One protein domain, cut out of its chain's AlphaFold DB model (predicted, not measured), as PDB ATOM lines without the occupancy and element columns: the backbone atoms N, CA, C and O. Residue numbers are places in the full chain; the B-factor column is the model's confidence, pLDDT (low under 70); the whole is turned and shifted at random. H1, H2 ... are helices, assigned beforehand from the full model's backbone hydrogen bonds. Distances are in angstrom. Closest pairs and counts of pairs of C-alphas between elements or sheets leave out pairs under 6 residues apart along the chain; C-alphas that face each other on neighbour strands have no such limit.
ATOM      1  N   ARG A 351    -140.998-104.843   1.583       90.00
ATOM      2  CA  ARG A 351    -142.049-104.411   2.531       90.00
ATOM      3  C   ARG A 351    -143.426-104.223   1.878       90.00
ATOM      4  O   ARG A 351    -144.434-104.379   2.548       90.00
ATOM      5  N   LYS A 352    -143.473-103.887   0.582       91.81
ATOM      6  CA  LYS A 352    -144.712-103.688  -0.198       91.81
ATOM      7  C   LYS A 352    -144.961-104.842  -1.191       91.81
ATOM      8  O   LYS A 352    -145.656-104.665  -2.187       91.81
ATOM      9  N   CYS A 353    -144.349-106.010  -0.975       93.88
ATOM     10  CA  CYS A 353    -144.359-107.117  -1.932       93.88
ATOM     11  C   CYS A 353    -145.425-108.181  -1.624       93.88
ATOM     12  O   CYS A 353    -145.254-109.024  -0.739       93.88
ATOM     13  N   GLN A 354    -146.480-108.195  -2.439       93.62
ATOM     14  CA  GLN A 354    -147.555-109.196  -2.400       93.62
ATOM     15  C   GLN A 354    -147.222-110.503  -3.151       93.62
ATOM     16  O   GLN A 354    -147.934-111.486  -2.999       93.62
ATOM     17  N   ASN A 355    -146.143-110.546  -3.945       91.19
ATOM     18  CA  ASN A 355    -145.734-111.759  -4.665       91.19
ATOM     19  C   ASN A 355    -145.167-112.831  -3.708       91.19
ATOM     20  O   ASN A 355    -144.705-112.511  -2.608       91.19
ATOM     21  N   GLU A 356    -145.138-114.087  -4.166       90.62
ATOM     22  CA  GLU A 356    -144.427-115.193  -3.507       90.62
ATOM     23  C   GLU A 356    -142.923-114.906  -3.328       90.62
ATOM     24  O   GLU A 356    -142.336-114.077  -4.033       90.62
ATOM     25  N   PHE A 357    -142.297-115.619  -2.385       92.00
ATOM     26  CA  PHE A 357    -140.848-115.591  -2.210       92.00
ATOM     27  C   PHE A 357    -140.152-116.371  -3.338       92.00
ATOM     28  O   PHE A 357    -140.512-117.519  -3.598       92.00
ATOM     29  N   LEU A 358    -139.132-115.779  -3.969       92.44
ATOM     30  CA  LEU A 358    -138.329-116.413  -5.019       92.44
ATOM     31  C   LEU A 358    -136.828-116.159  -4.825       92.44
ATOM     32  O   LEU A 358    -136.398-115.038  -4.558       92.44
ATOM     33  N   CYS A 359    -136.033-117.201  -5.056       91.12
ATOM     34  CA  CYS A 359    -134.580-117.158  -5.104       91.12
ATOM     35  C   CYS A 359    -134.098-116.249  -6.239       91.12
ATOM     36  O   CYS A 359    -134.468-116.415  -7.404       91.12
ATOM     37  N   LEU A 360    -133.217-115.309  -5.910       88.56
ATOM     38  CA  LEU A 360    -132.743-114.275  -6.833       88.56
ATOM     39  C   LEU A 360    -131.676-114.790  -7.815       88.56
ATOM     40  O   LEU A 360    -131.447-114.156  -8.853       88.56
ATOM     41  N   LYS A 361    -131.066-115.943  -7.494       90.06
ATOM     42  CA  LYS A 361    -130.119-116.691  -8.332       90.06
ATOM     43  C   LYS A 361    -130.844-117.562  -9.362       90.06
ATOM     44  O   LYS A 361    -130.645-117.358 -10.552       90.06
ATOM     45  N   CYS A 362    -131.701-118.493  -8.930       92.75
ATOM     46  CA  CYS A 362    -132.272-119.542  -9.797       92.75
ATOM     47  C   CYS A 362    -133.796-119.446 -10.040       92.75
ATOM     48  O   CYS A 362    -134.365-120.308 -10.714       92.75
ATOM     49  N   SER A 363    -134.480-118.422  -9.510       92.62
ATOM     50  CA  SER A 363    -135.949-118.260  -9.558       92.62
ATOM     51  C   SER A 363    -136.779-119.373  -8.876       92.62
ATOM     52  O   SER A 363    -137.985-119.450  -9.108       92.62
ATOM     53  N   GLY A 364    -136.177-120.234  -8.046       91.81
ATOM     54  CA  GLY A 364    -136.879-121.271  -7.270       91.81
ATOM     55  C   GLY A 364    -137.573-120.746  -6.001       91.81
ATOM     56  O   GLY A 364    -137.250-119.664  -5.518       91.81
ATOM     57  N   LYS A 365    -138.508-121.515  -5.422       93.25
ATOM     58  CA  LYS A 365    -139.245-121.146  -4.190       93.25
ATOM     59  C   LYS A 365    -138.447-121.440  -2.899       93.25
ATOM     60  O   LYS A 365    -138.887-122.214  -2.059       93.25
ATOM     61  N   HIS A 366    -137.260-120.852  -2.751       90.12
ATOM     62  CA  HIS A 366    -136.410-120.981  -1.554       90.12
ATOM     63  C   HIS A 366    -135.603-119.700  -1.295       90.12
ATOM     64  O   HIS A 366    -135.461-118.867  -2.190       90.12
ATOM     65  N   ASN A 367    -135.049-119.541  -0.086       86.06
ATOM     66  CA  ASN A 367    -134.197-118.394   0.245       86.06
ATOM     67  C   ASN A 367    -132.887-118.425  -0.560       86.06
ATOM     68  O   ASN A 367    -132.228-119.456  -0.621       86.06
ATOM     69  N   THR A 368    -132.488-117.293  -1.149       87.06
ATOM     70  CA  THR A 368    -131.303-117.188  -2.021       87.06
ATOM     71  C   THR A 368    -130.015-117.660  -1.337       87.06
ATOM     72  O   THR A 368    -129.172-118.254  -1.999       87.06
ATOM     73  N   CYS A 369    -129.872-117.461  -0.020       84.62
ATOM     74  CA  CYS A 369    -128.710-117.947   0.738       84.62
ATOM     75  C   CYS A 369    -128.640-119.480   0.872       84.62
ATOM     76  O   CYS A 369    -127.566-120.003   1.141       84.62
ATOM     77  N   ASN A 370    -129.752-120.185   0.639       88.56
ATOM     78  CA  ASN A 370    -129.863-121.645   0.701       88.56
ATOM     79  C   ASN A 370    -129.942-122.259  -0.715       88.56
ATOM     80  O   ASN A 370    -130.415-123.380  -0.880       88.56
ATOM     81  N   CYS A 371    -129.564-121.505  -1.755       89.31
ATOM     82  CA  CYS A 371    -129.639-121.955  -3.142       89.31
ATOM     83  C   CYS A 371    -128.479-122.900  -3.481       89.31
ATOM     84  O   CYS A 371    -127.350-122.457  -3.688       89.31
ATOM     85  N   ASP A 372    -128.797-124.182  -3.628       91.38
ATOM     86  CA  ASP A 372    -127.888-125.254  -4.048       91.38
ATOM     87  C   ASP A 372    -127.587-125.256  -5.559       91.38
ATOM     88  O   ASP A 372    -126.605-125.846  -5.998       91.38
ATOM     89  N   LYS A 373    -128.429-124.603  -6.371       92.19
ATOM     90  CA  LYS A 373    -128.310-124.637  -7.836       92.19
ATOM     91  C   LYS A 373    -127.058-123.924  -8.330       92.19
ATOM     92  O   LYS A 373    -126.767-122.801  -7.917       92.19
ATOM     93  N   ASP A 374    -126.365-124.575  -9.251       90.62
ATOM     94  CA  ASP A 374    -125.210-124.097 -10.009       90.62
ATOM     95  C   ASP A 374    -125.612-123.052 -11.064       90.62
ATOM     96  O   ASP A 374    -124.954-122.021 -11.197       90.62
ATOM     97  N   TYR A 375    -126.746-123.258 -11.738       90.94
ATOM     98  CA  TYR A 375    -127.264-122.359 -12.767       90.94
ATOM     99  C   TYR A 375    -127.915-121.075 -12.217       90.94
ATOM    100  O   TYR A 375    -128.518-121.037 -11.137       90.94
ATOM    101  N   ALA A 376    -127.878-120.020 -13.034       92.06
ATOM    102  CA  ALA A 376    -128.636-118.788 -12.829       92.06
ATOM    103  C   ALA A 376    -129.888-118.744 -13.726       92.06
ATOM    104  O   ALA A 376    -129.879-119.217 -14.863       92.06
ATOM    105  N   LYS A 377    -130.978-118.156 -13.217       94.88
ATOM    106  CA  LYS A 377    -132.211-117.893 -13.970       94.88
ATOM    107  C   LYS A 377    -132.810-116.544 -13.573       94.88
ATOM    108  O   LYS A 377    -133.348-116.398 -12.472       94.88
ATOM    109  N   CYS A 378    -132.794-115.586 -14.495       94.38
ATOM    110  CA  CYS A 378    -133.312-114.235 -14.293       94.38
ATOM    111  C   CYS A 378    -134.848-114.205 -14.305       94.38
ATOM    112  O   CYS A 378    -135.493-114.341 -15.353       94.38
ATOM    113  N   ILE A 379    -135.448-113.940 -13.139       94.31
ATOM    114  CA  ILE A 379    -136.909-113.875 -12.974       94.31
ATOM    115  C   ILE A 379    -137.555-112.767 -13.819       94.31
ATOM    116  O   ILE A 379    -138.684-112.926 -14.287       94.31
ATOM    117  N   ASN A 380    -136.855-111.651 -14.049       95.25
ATOM    118  CA  ASN A 380    -137.386-110.511 -14.801       95.25
ATOM    119  C   ASN A 380    -137.470-110.797 -16.305       95.25
ATOM    120  O   ASN A 380    -138.507-110.529 -16.913       95.25
ATOM    121  N   CYS A 381    -136.421-111.374 -16.894       95.44
ATOM    122  CA  CYS A 381    -136.430-111.781 -18.299       95.44
ATOM    123  C   CYS A 381    -137.429-112.927 -18.525       95.44
ATOM    124  O   CYS A 381    -138.257-112.841 -19.431       95.44
ATOM    125  N   HIS A 382    -137.465-113.919 -17.627       95.00
ATOM    126  CA  HIS A 382    -138.458-114.998 -17.656       95.00
ATOM    127  C   HIS A 382    -139.902-114.470 -17.605       95.00
ATOM    128  O   HIS A 382    -140.726-114.850 -18.432       95.00
ATOM    129  N   TYR A 383    -140.205-113.546 -16.686       94.19
ATOM    130  CA  TYR A 383    -141.522-112.909 -16.591       94.19
ATOM    131  C   TYR A 383    -141.872-112.061 -17.825       94.19
ATOM    132  O   TYR A 383    -143.035-112.019 -18.223       94.19
ATOM    133  N   SER A 384    -140.892-111.409 -18.461       95.00
ATOM    134  CA  SER A 384    -141.126-110.691 -19.722       95.00
ATOM    135  C   SER A 384    -141.470-111.648 -20.863       95.00
ATOM    136  O   SER A 384    -142.385-111.376 -21.640       95.00
ATOM    137  N   ASN A 385    -140.779-112.787 -20.943       95.62
ATOM    138  CA  ASN A 385    -141.047-113.809 -21.951       95.62
ATOM    139  C   ASN A 385    -142.444-114.420 -21.766       95.62
ATOM    140  O   ASN A 385    -143.194-114.500 -22.733       95.62
ATOM    141  N   THR A 386    -142.837-114.774 -20.536       94.31
ATOM    142  CA  THR A 386    -144.164-115.365 -20.288       94.31
ATOM    143  C   THR A 386    -145.306-114.362 -20.447       94.31
ATOM    144  O   THR A 386    -146.311-114.689 -21.074       94.31
ATOM    145  N   LYS A 387    -145.174-113.134 -19.924       95.12
ATOM    146  CA  LYS A 387    -146.267-112.144 -19.954       95.12
ATOM    147  C   LYS A 387    -146.379-111.385 -21.277       95.12
ATOM    148  O   LYS A 387    -147.489-111.099 -21.716       95.12
ATOM    149  N   TYR A 388    -145.253-111.027 -21.891       94.56
ATOM    150  CA  TYR A 388    -145.209-110.156 -23.075       94.56
ATOM    151  C   TYR A 388    -144.677-110.872 -24.325       94.56
ATOM    152  O   TYR A 388    -144.292-110.206 -25.282       94.56
ATOM    153  N   LYS A 389    -144.603-112.215 -24.312       94.69
ATOM    154  CA  LYS A 389    -144.100-113.055 -25.422       94.69
ATOM    155  C   LYS A 389    -142.724-112.610 -25.951       94.69
ATOM    156  O   LYS A 389    -142.412-112.748 -27.131       94.69
ATOM    157  N   SER A 390    -141.899-112.044 -25.065       93.94
ATOM    158  CA  SER A 390    -140.530-111.618 -25.374       93.94
ATOM    159  C   SER A 390    -139.609-112.819 -25.638       93.94
ATOM    160  O   SER A 390    -139.878-113.929 -25.179       93.94
ATOM    161  N   LYS A 391    -138.497-112.587 -26.346       94.81
ATOM    162  CA  LYS A 391    -137.443-113.581 -26.632       94.81
ATOM    163  C   LYS A 391    -136.118-113.215 -25.943       94.81
ATOM    164  O   LYS A 391    -135.074-113.179 -26.581       94.81
ATOM    165  N   LEU A 392    -136.165-112.847 -24.662       94.81
ATOM    166  CA  LEU A 392    -134.956-112.522 -23.896       94.81
ATOM    167  C   LEU A 392    -134.270-113.805 -23.423       94.81
ATOM    168  O   LEU A 392    -134.958-114.752 -23.035       94.81
ATOM    169  N   ASP A 393    -132.938-113.822 -23.373       94.44
ATOM    170  CA  ASP A 393    -132.244-114.849 -22.593       94.44
ATOM    171  C   ASP A 393    -132.687-114.784 -21.117       94.44
ATOM    172  O   ASP A 393    -133.111-113.741 -20.609       94.44
ATOM    173  N   THR A 394    -132.617-115.920 -20.429       95.31
ATOM    174  CA  THR A 394    -132.907-116.022 -18.998       95.31
ATOM    175  C   THR A 394    -131.777-116.661 -18.194       95.31
ATOM    176  O   THR A 394    -131.881-116.651 -16.970       95.31
ATOM    177  N   LYS A 395    -130.712-117.179 -18.823       94.81
ATOM    178  CA  LYS A 395    -129.621-117.941 -18.184       94.81
ATOM    179  C   LYS A 395    -128.541-117.037 -17.565       94.81
ATOM    180  O   LYS A 395    -127.350-117.238 -17.766       94.81
ATOM    181  N   HIS A 396    -128.963-116.032 -16.803       91.69
ATOM    182  CA  HIS A 396    -128.088-115.060 -16.144       91.69
ATOM    183  C   HIS A 396    -128.661-114.617 -14.792       91.69
ATOM    184  O   HIS A 396    -129.834-114.855 -14.482       91.69
ATOM    185  N   HIS A 397    -127.840-113.958 -13.973       87.06
ATOM    186  CA  HIS A 397    -128.267-113.443 -12.673       87.06
ATOM    187  C   HIS A 397    -129.216-112.247 -12.816       87.06
ATOM    188  O   HIS A 397    -129.055-111.390 -13.680       87.06
ATOM    189  N   THR A 398    -130.192-112.133 -11.910       84.56
ATOM    190  CA  THR A 398    -131.195-111.049 -11.937       84.56
ATOM    191  C   THR A 398    -130.580-109.635 -11.858       84.56
ATOM    192  O   THR A 398    -131.205-108.667 -12.297       84.56
ATOM    193  N   TYR A 399    -129.366-109.528 -11.307       80.19
ATOM    194  CA  TYR A 399    -128.592-108.301 -11.079       80.19
ATOM    195  C   TYR A 399    -127.417-108.094 -12.060       80.19
ATOM    196  O   TYR A 399    -126.639-107.162 -11.883       80.19
ATOM    197  N   ASP A 400    -127.278-108.933 -13.088       84.81
ATOM    198  CA  ASP A 400    -126.242-108.795 -14.116       84.81
ATOM    199  C   ASP A 400    -126.595-107.652 -15.088       84.81
ATOM    200  O   ASP A 400    -127.482-107.801 -15.928       84.81
ATOM    201  N   SER A 401    -125.949-106.487 -14.983       82.00
ATOM    202  CA  SER A 401    -126.230-105.343 -15.868       82.00
ATOM    203  C   SER A 401    -125.684-105.491 -17.291       82.00
ATOM    204  O   SER A 401    -126.088-104.714 -18.161       82.00
ATOM    205  N   ASN A 402    -124.820-106.476 -17.545       84.38
ATOM    206  CA  ASN A 402    -124.254-106.747 -18.863       84.38
ATOM    207  C   ASN A 402    -125.210-107.620 -19.691       84.38
ATOM    208  O   ASN A 402    -125.493-107.295 -20.847       84.38
ATOM    209  N   LEU A 403    -125.782-108.668 -19.085       88.50
ATOM    210  CA  LEU A 403    -126.689-109.615 -19.748       88.50
ATOM    211  C   LEU A 403    -128.184-109.276 -19.569       88.50
ATOM    212  O   LEU A 403    -128.992-109.475 -20.485       88.50
ATOM    213  N   CYS A 404    -128.599-108.728 -18.419       90.38
ATOM    214  CA  CYS A 404    -130.018-108.500 -18.125       90.38
ATOM    215  C   CYS A 404    -130.564-107.240 -18.819       90.38
ATOM    216  O   CYS A 404    -130.619-106.141 -18.259       90.38
ATOM    217  N   SER A 405    -131.097-107.427 -20.029       92.00
ATOM    218  CA  SER A 405    -131.798-106.389 -20.807       92.00
ATOM    219  C   SER A 405    -132.904-105.649 -20.035       92.00
ATOM    220  O   SER A 405    -133.186-104.486 -20.328       92.00
ATOM    221  N   ILE A 406    -133.556-106.294 -19.055       92.69
ATOM    222  CA  ILE A 406    -134.569-105.639 -18.210       92.69
ATOM    223  C   ILE A 406    -133.924-104.722 -17.163       92.69
ATOM    224  O   ILE A 406    -134.434-103.623 -16.944       92.69
ATOM    225  N   LEU A 407    -132.815-105.141 -16.543       90.88
ATOM    226  CA  LEU A 407    -132.069-104.318 -15.590       90.88
ATOM    227  C   LEU A 407    -131.447-103.110 -16.290       90.88
ATOM    228  O   LEU A 407    -131.646-101.994 -15.821       90.88
ATOM    229  N   LYS A 408    -130.807-103.299 -17.451       90.00
ATOM    230  CA  LYS A 408    -130.257-102.198 -18.259       90.00
ATOM    231  C   LYS A 408    -131.321-101.132 -18.554       90.00
ATOM    232  O   LYS A 408    -131.182 -99.994 -18.126       90.00
ATOM    233  N   LYS A 409    -132.489-101.541 -19.070       90.94
ATOM    234  CA  LYS A 409    -133.657-100.655 -19.278       90.94
ATOM    235  C   LYS A 409    -134.213-100.003 -18.003       90.94
ATOM    236  O   LYS A 409    -134.977 -99.044 -18.111       90.94
ATOM    237  N   LYS A 410    -133.937-100.538 -16.810       91.31
ATOM    238  CA  LYS A 410    -134.324 -99.937 -15.521       91.31
ATOM    239  C   LYS A 410    -133.271 -98.950 -15.019       91.31
ATOM    240  O   LYS A 410    -133.663 -97.916 -14.493       91.31
ATOM    241  N   ILE A 411    -131.992 -99.246 -15.235       90.00
ATOM    242  CA  ILE A 411    -130.862 -98.342 -15.009       90.00
ATOM    243  C   ILE A 411    -130.972 -97.114 -15.912       90.00
ATOM    244  O   ILE A 411    -130.997 -96.005 -15.389       90.00
ATOM    245  N   ASP A 412    -131.159 -97.299 -17.220       88.69
ATOM    246  CA  ASP A 412    -131.303 -96.194 -18.178       88.69
ATOM    247  C   ASP A 412    -132.430 -95.236 -17.748       88.69
ATOM    248  O   ASP A 412    -132.216 -94.036 -17.635       88.69
ATOM    249  N   ARG A 413    -133.605 -95.770 -17.373       88.69
ATOM    250  CA  ARG A 413    -134.743 -94.970 -16.872       88.69
ATOM    251  C   ARG A 413    -134.484 -94.264 -15.542       88.69
ATOM    252  O   ARG A 413    -135.112 -93.243 -15.286       88.69
ATOM    253  N   TYR A 414    -133.651 -94.839 -14.677       88.75
ATOM    254  CA  TYR A 414    -133.291 -94.241 -13.393       88.75
ATOM    255  C   TYR A 414    -132.343 -93.060 -13.613       88.75
ATOM    256  O   TYR A 414    -132.635 -91.959 -13.155       88.75
ATOM    257  N   ILE A 415    -131.285 -93.271 -14.405       89.31
ATOM    258  CA  ILE A 415    -130.369 -92.216 -14.861       89.31
ATOM    259  C   ILE A 415    -131.164 -91.118 -15.577       89.31
ATOM    260  O   ILE A 415    -130.961 -89.940 -15.315       89.31
ATOM    261  N   ASP A 416    -132.136 -91.490 -16.414       84.56
ATOM    262  CA  ASP A 416    -132.965 -90.529 -17.139       84.56
ATOM    263  C   ASP A 416    -133.867 -89.655 -16.257       84.56
ATOM    264  O   ASP A 416    -134.354 -88.631 -16.746       84.56
ATOM    265  N   SER A 417    -134.095 -90.058 -15.002       84.31
ATOM    266  CA  SER A 417    -134.935 -89.366 -14.010       84.31
ATOM    267  C   SER A 417    -134.154 -88.519 -12.994       84.31
ATOM    268  O   SER A 417    -134.753 -87.992 -12.054       84.31
ATOM    269  N   ILE A 418    -132.836 -88.410 -13.176       88.88
ATOM    270  CA  ILE A 418    -131.887 -87.696 -12.314       88.88
ATOM    271  C   ILE A 418    -131.094 -86.709 -13.180       88.88
ATOM    272  O   ILE A 418    -130.831 -86.988 -14.355       88.88
ATOM    273  N   ASP A 419    -130.719 -85.563 -12.615       89.44
ATOM    274  CA  ASP A 419    -129.958 -84.527 -13.317       89.44
ATOM    275  C   ASP A 419    -128.460 -84.849 -13.372       89.44
ATOM    276  O   ASP A 419    -127.630 -84.233 -12.713       89.44
ATOM    277  N   TYR A 420    -128.112 -85.890 -14.128       89.69
ATOM    278  CA  TYR A 420    -126.727 -86.244 -14.429       89.69
ATOM    279  C   TYR A 420    -126.216 -85.419 -15.630       89.69
ATOM    280  O   TYR A 420    -126.554 -85.763 -16.768       89.69
ATOM    281  N   PRO A 421    -125.369 -84.381 -15.442       88.81
ATOM    282  CA  PRO A 421    -124.799 -83.617 -16.559       88.81
ATOM    283  C   PRO A 421    -123.705 -84.393 -17.303       88.81
ATOM    284  O   PRO A 421    -123.429 -84.118 -18.467       88.81
ATOM    285  N   ILE A 422    -123.096 -85.378 -16.640       89.25
ATOM    286  CA  ILE A 422    -122.182 -86.364 -17.217       89.25
ATOM    287  C   ILE A 422    -122.782 -87.738 -16.926       89.25
ATOM    288  O   ILE A 422    -123.255 -87.990 -15.817       89.25
ATOM    289  N   LYS A 423    -122.797 -88.632 -17.920       87.62
ATOM    290  CA  LYS A 423    -123.390 -89.965 -17.767       87.62
ATOM    291  C   LYS A 423    -122.644 -90.753 -16.671       87.62
ATOM    292  O   LYS A 423    -121.422 -90.855 -16.764       87.62
ATOM    293  N   PRO A 424    -123.346 -91.354 -15.694       89.44
ATOM    294  CA  PRO A 424    -122.701 -92.091 -14.615       89.44
ATOM    295  C   PRO A 424    -121.999 -93.359 -15.114       89.44
ATOM    296  O   PRO A 424    -122.527 -94.098 -15.956       89.44
ATOM    297  N   THR A 425    -120.833 -93.631 -14.534       85.69
ATOM    298  CA  THR A 425    -120.062 -94.858 -14.726       85.69
ATOM    299  C   THR A 425    -120.638 -95.936 -13.819       85.69
ATOM    300  O   THR A 425    -120.461 -95.921 -12.601       85.69
ATOM    301  N   LEU A 426    -121.340 -96.896 -14.415       79.06
ATOM    302  CA  LEU A 426    -121.818 -98.065 -13.687       79.06
ATOM    303  C   LEU A 426    -120.619 -98.936 -13.284       79.06
ATOM    304  O   LEU A 426    -119.747 -99.159 -14.125       79.06
ATOM    305  N   PRO A 427    -120.559 -99.451 -12.043       64.81
ATOM    306  CA  PRO A 427    -119.556-100.442 -11.693       64.81
ATOM    307  C   PRO A 427    -119.774-101.697 -12.540       64.81
ATOM    308  O   PRO A 427    -120.904-102.181 -12.661       64.81
ATOM    309  N   GLU A 428    -118.689-102.240 -13.089       54.97
ATOM    310  CA  GLU A 428    -118.720-103.556 -13.718       54.97
ATOM    311  C   GLU A 428    -119.184-104.604 -12.688       54.97
ATOM    312  O   GLU A 428    -118.993-104.472 -11.473       54.97
ATOM    313  N   THR A 429    -119.954-105.576 -13.169       49.03
ATOM    314  CA  THR A 429    -120.914-106.342 -12.366       49.03
ATOM    315  C   THR A 429    -120.277-107.215 -11.289       49.03
ATOM    316  O   THR A 429    -119.850-108.318 -11.599       49.03
ATOM    317  N   GLU A 430    -120.351-106.798 -10.019       48.28
ATOM    318  CA  GLU A 430    -120.241-107.713  -8.858       48.28
ATOM    319  C   GLU A 430    -120.678-107.085  -7.516       48.28
ATOM    320  O   GLU A 430    -121.340-107.719  -6.688       48.28
ATOM    321  N   SER A 431    -120.348-105.806  -7.298       48.78
ATOM    322  CA  SER A 431    -120.221-105.228  -5.947       48.78
ATOM    323  C   SER A 431    -121.479-105.249  -5.051       48.78
ATOM    324  O   SER A 431    -121.368-105.535  -3.855       48.78
ATOM    325  N   ILE A 432    -122.677-104.945  -5.573       46.34
ATOM    326  CA  ILE A 432    -123.853-104.684  -4.712       46.34
ATOM    327  C   ILE A 432    -124.396-105.971  -4.076       46.34
ATOM    328  O   ILE A 432    -124.593-106.016  -2.862       46.34
ATOM    329  N   TYR A 433    -124.631-107.023  -4.868       50.91
ATOM    330  CA  TYR A 433    -125.202-108.262  -4.331       50.91
ATOM    331  C   TYR A 433    -124.171-109.136  -3.628       50.91
ATOM    332  O   TYR A 433    -124.518-109.704  -2.599       50.91
ATOM    333  N   HIS A 434    -122.915-109.184  -4.087       48.03
ATOM    334  CA  HIS A 434    -121.891-109.970  -3.397       48.03
ATOM    335  C   HIS A 434    -121.671-109.461  -1.958       48.03
ATOM    336  O   HIS A 434    -121.673-110.249  -1.014       48.03
ATOM    337  N   SER A 435    -121.649-108.136  -1.758       46.88
ATOM    338  CA  SER A 435    -121.594-107.515  -0.422       46.88
ATOM    339  C   SER A 435    -122.785-107.897   0.472       46.88
ATOM    340  O   SER A 435    -122.612-108.171   1.660       46.88
ATOM    341  N   ILE A 436    -124.002-107.935  -0.085       49.47
ATOM    342  CA  ILE A 436    -125.230-108.294   0.649       49.47
ATOM    343  C   ILE A 436    -125.282-109.801   0.941       49.47
ATOM    344  O   ILE A 436    -125.721-110.211   2.014       49.47
ATOM    345  N   GLU A 437    -124.818-110.636   0.016       46.78
ATOM    346  CA  GLU A 437    -124.759-112.087   0.177       46.78
ATOM    347  C   GLU A 437    -123.734-112.482   1.251       46.78
ATOM    348  O   GLU A 437    -124.059-113.270   2.140       46.78
ATOM    349  N   LEU A 438    -122.553-111.855   1.253       49.09
ATOM    350  CA  LEU A 438    -121.553-111.978   2.320       49.09
ATOM    351  C   LEU A 438    -122.106-111.518   3.680       49.09
ATOM    352  O   LEU A 438    -121.918-112.208   4.684       49.09
ATOM    353  N   ALA A 439    -122.832-110.394   3.724       44.66
ATOM    354  CA  ALA A 439    -123.461-109.904   4.952       44.66
ATOM    355  C   ALA A 439    -124.566-110.843   5.476       44.66
ATOM    356  O   ALA A 439    -124.702-111.014   6.688       44.66
ATOM    357  N   ASN A 440    -125.334-111.481   4.588       42.06
ATOM    358  CA  ASN A 440    -126.397-112.411   4.972       42.06
ATOM    359  C   ASN A 440    -125.857-113.784   5.403       42.06
ATOM    360  O   ASN A 440    -126.344-114.317   6.398       42.06
TER     361      ASN A 440
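AT A GLANCE: This is residues 351 to 440 of the 509 residues of the protein "CCHC-type domain-containing protein" of Nasonia vitripennis (UniProt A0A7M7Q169). This domain has little regular structure: long loops make most of it, with three short helices spread among them, H1 and H2 about perpendicular and H3 away from both. The loop at residues 416 to 422 sticks out beyond H2. The printed part has 90 residues, 31 of them in H1, H2 and H3, in that order; its class is all helix, with no named strand. It is only just compact, close to loose, with a radius of gyration of the C-alphas of 14.5 A and spans of 43 by 37 by 28 A.

IN THESE COORDINATES: Residues 351 to 378 hold no named element. H1, residues 379 to 388, begins at C-alpha (-136.909, -113.875, -12.974). H2, residues 405 to 415, is 15.4 A long. H3, residues 431 to 440, ends at C-alpha (-126.397, -112.411, 4.972).

HOW THE PARTS SIT: H1 and H2 only just touch, with 3 pairs of C-alphas within 8 A; the closest C-alphas, of Cys 381 and Ile 406, are 6.4 A apart. Their lines are about perpendicular, at 80 degrees. H3 is apart from H1 and from H2. Every O i to N i+4 pair is within hydrogen-bond range in H1 and H3, and 6 of 7 in H2.

THE WHOLE: The C-alphas farthest apart, of Asp 372 and Pro 421, are 43.6 A apart. Both links are long. The printed part has no cut. Residues 427 to 440 have pLDDT under 70.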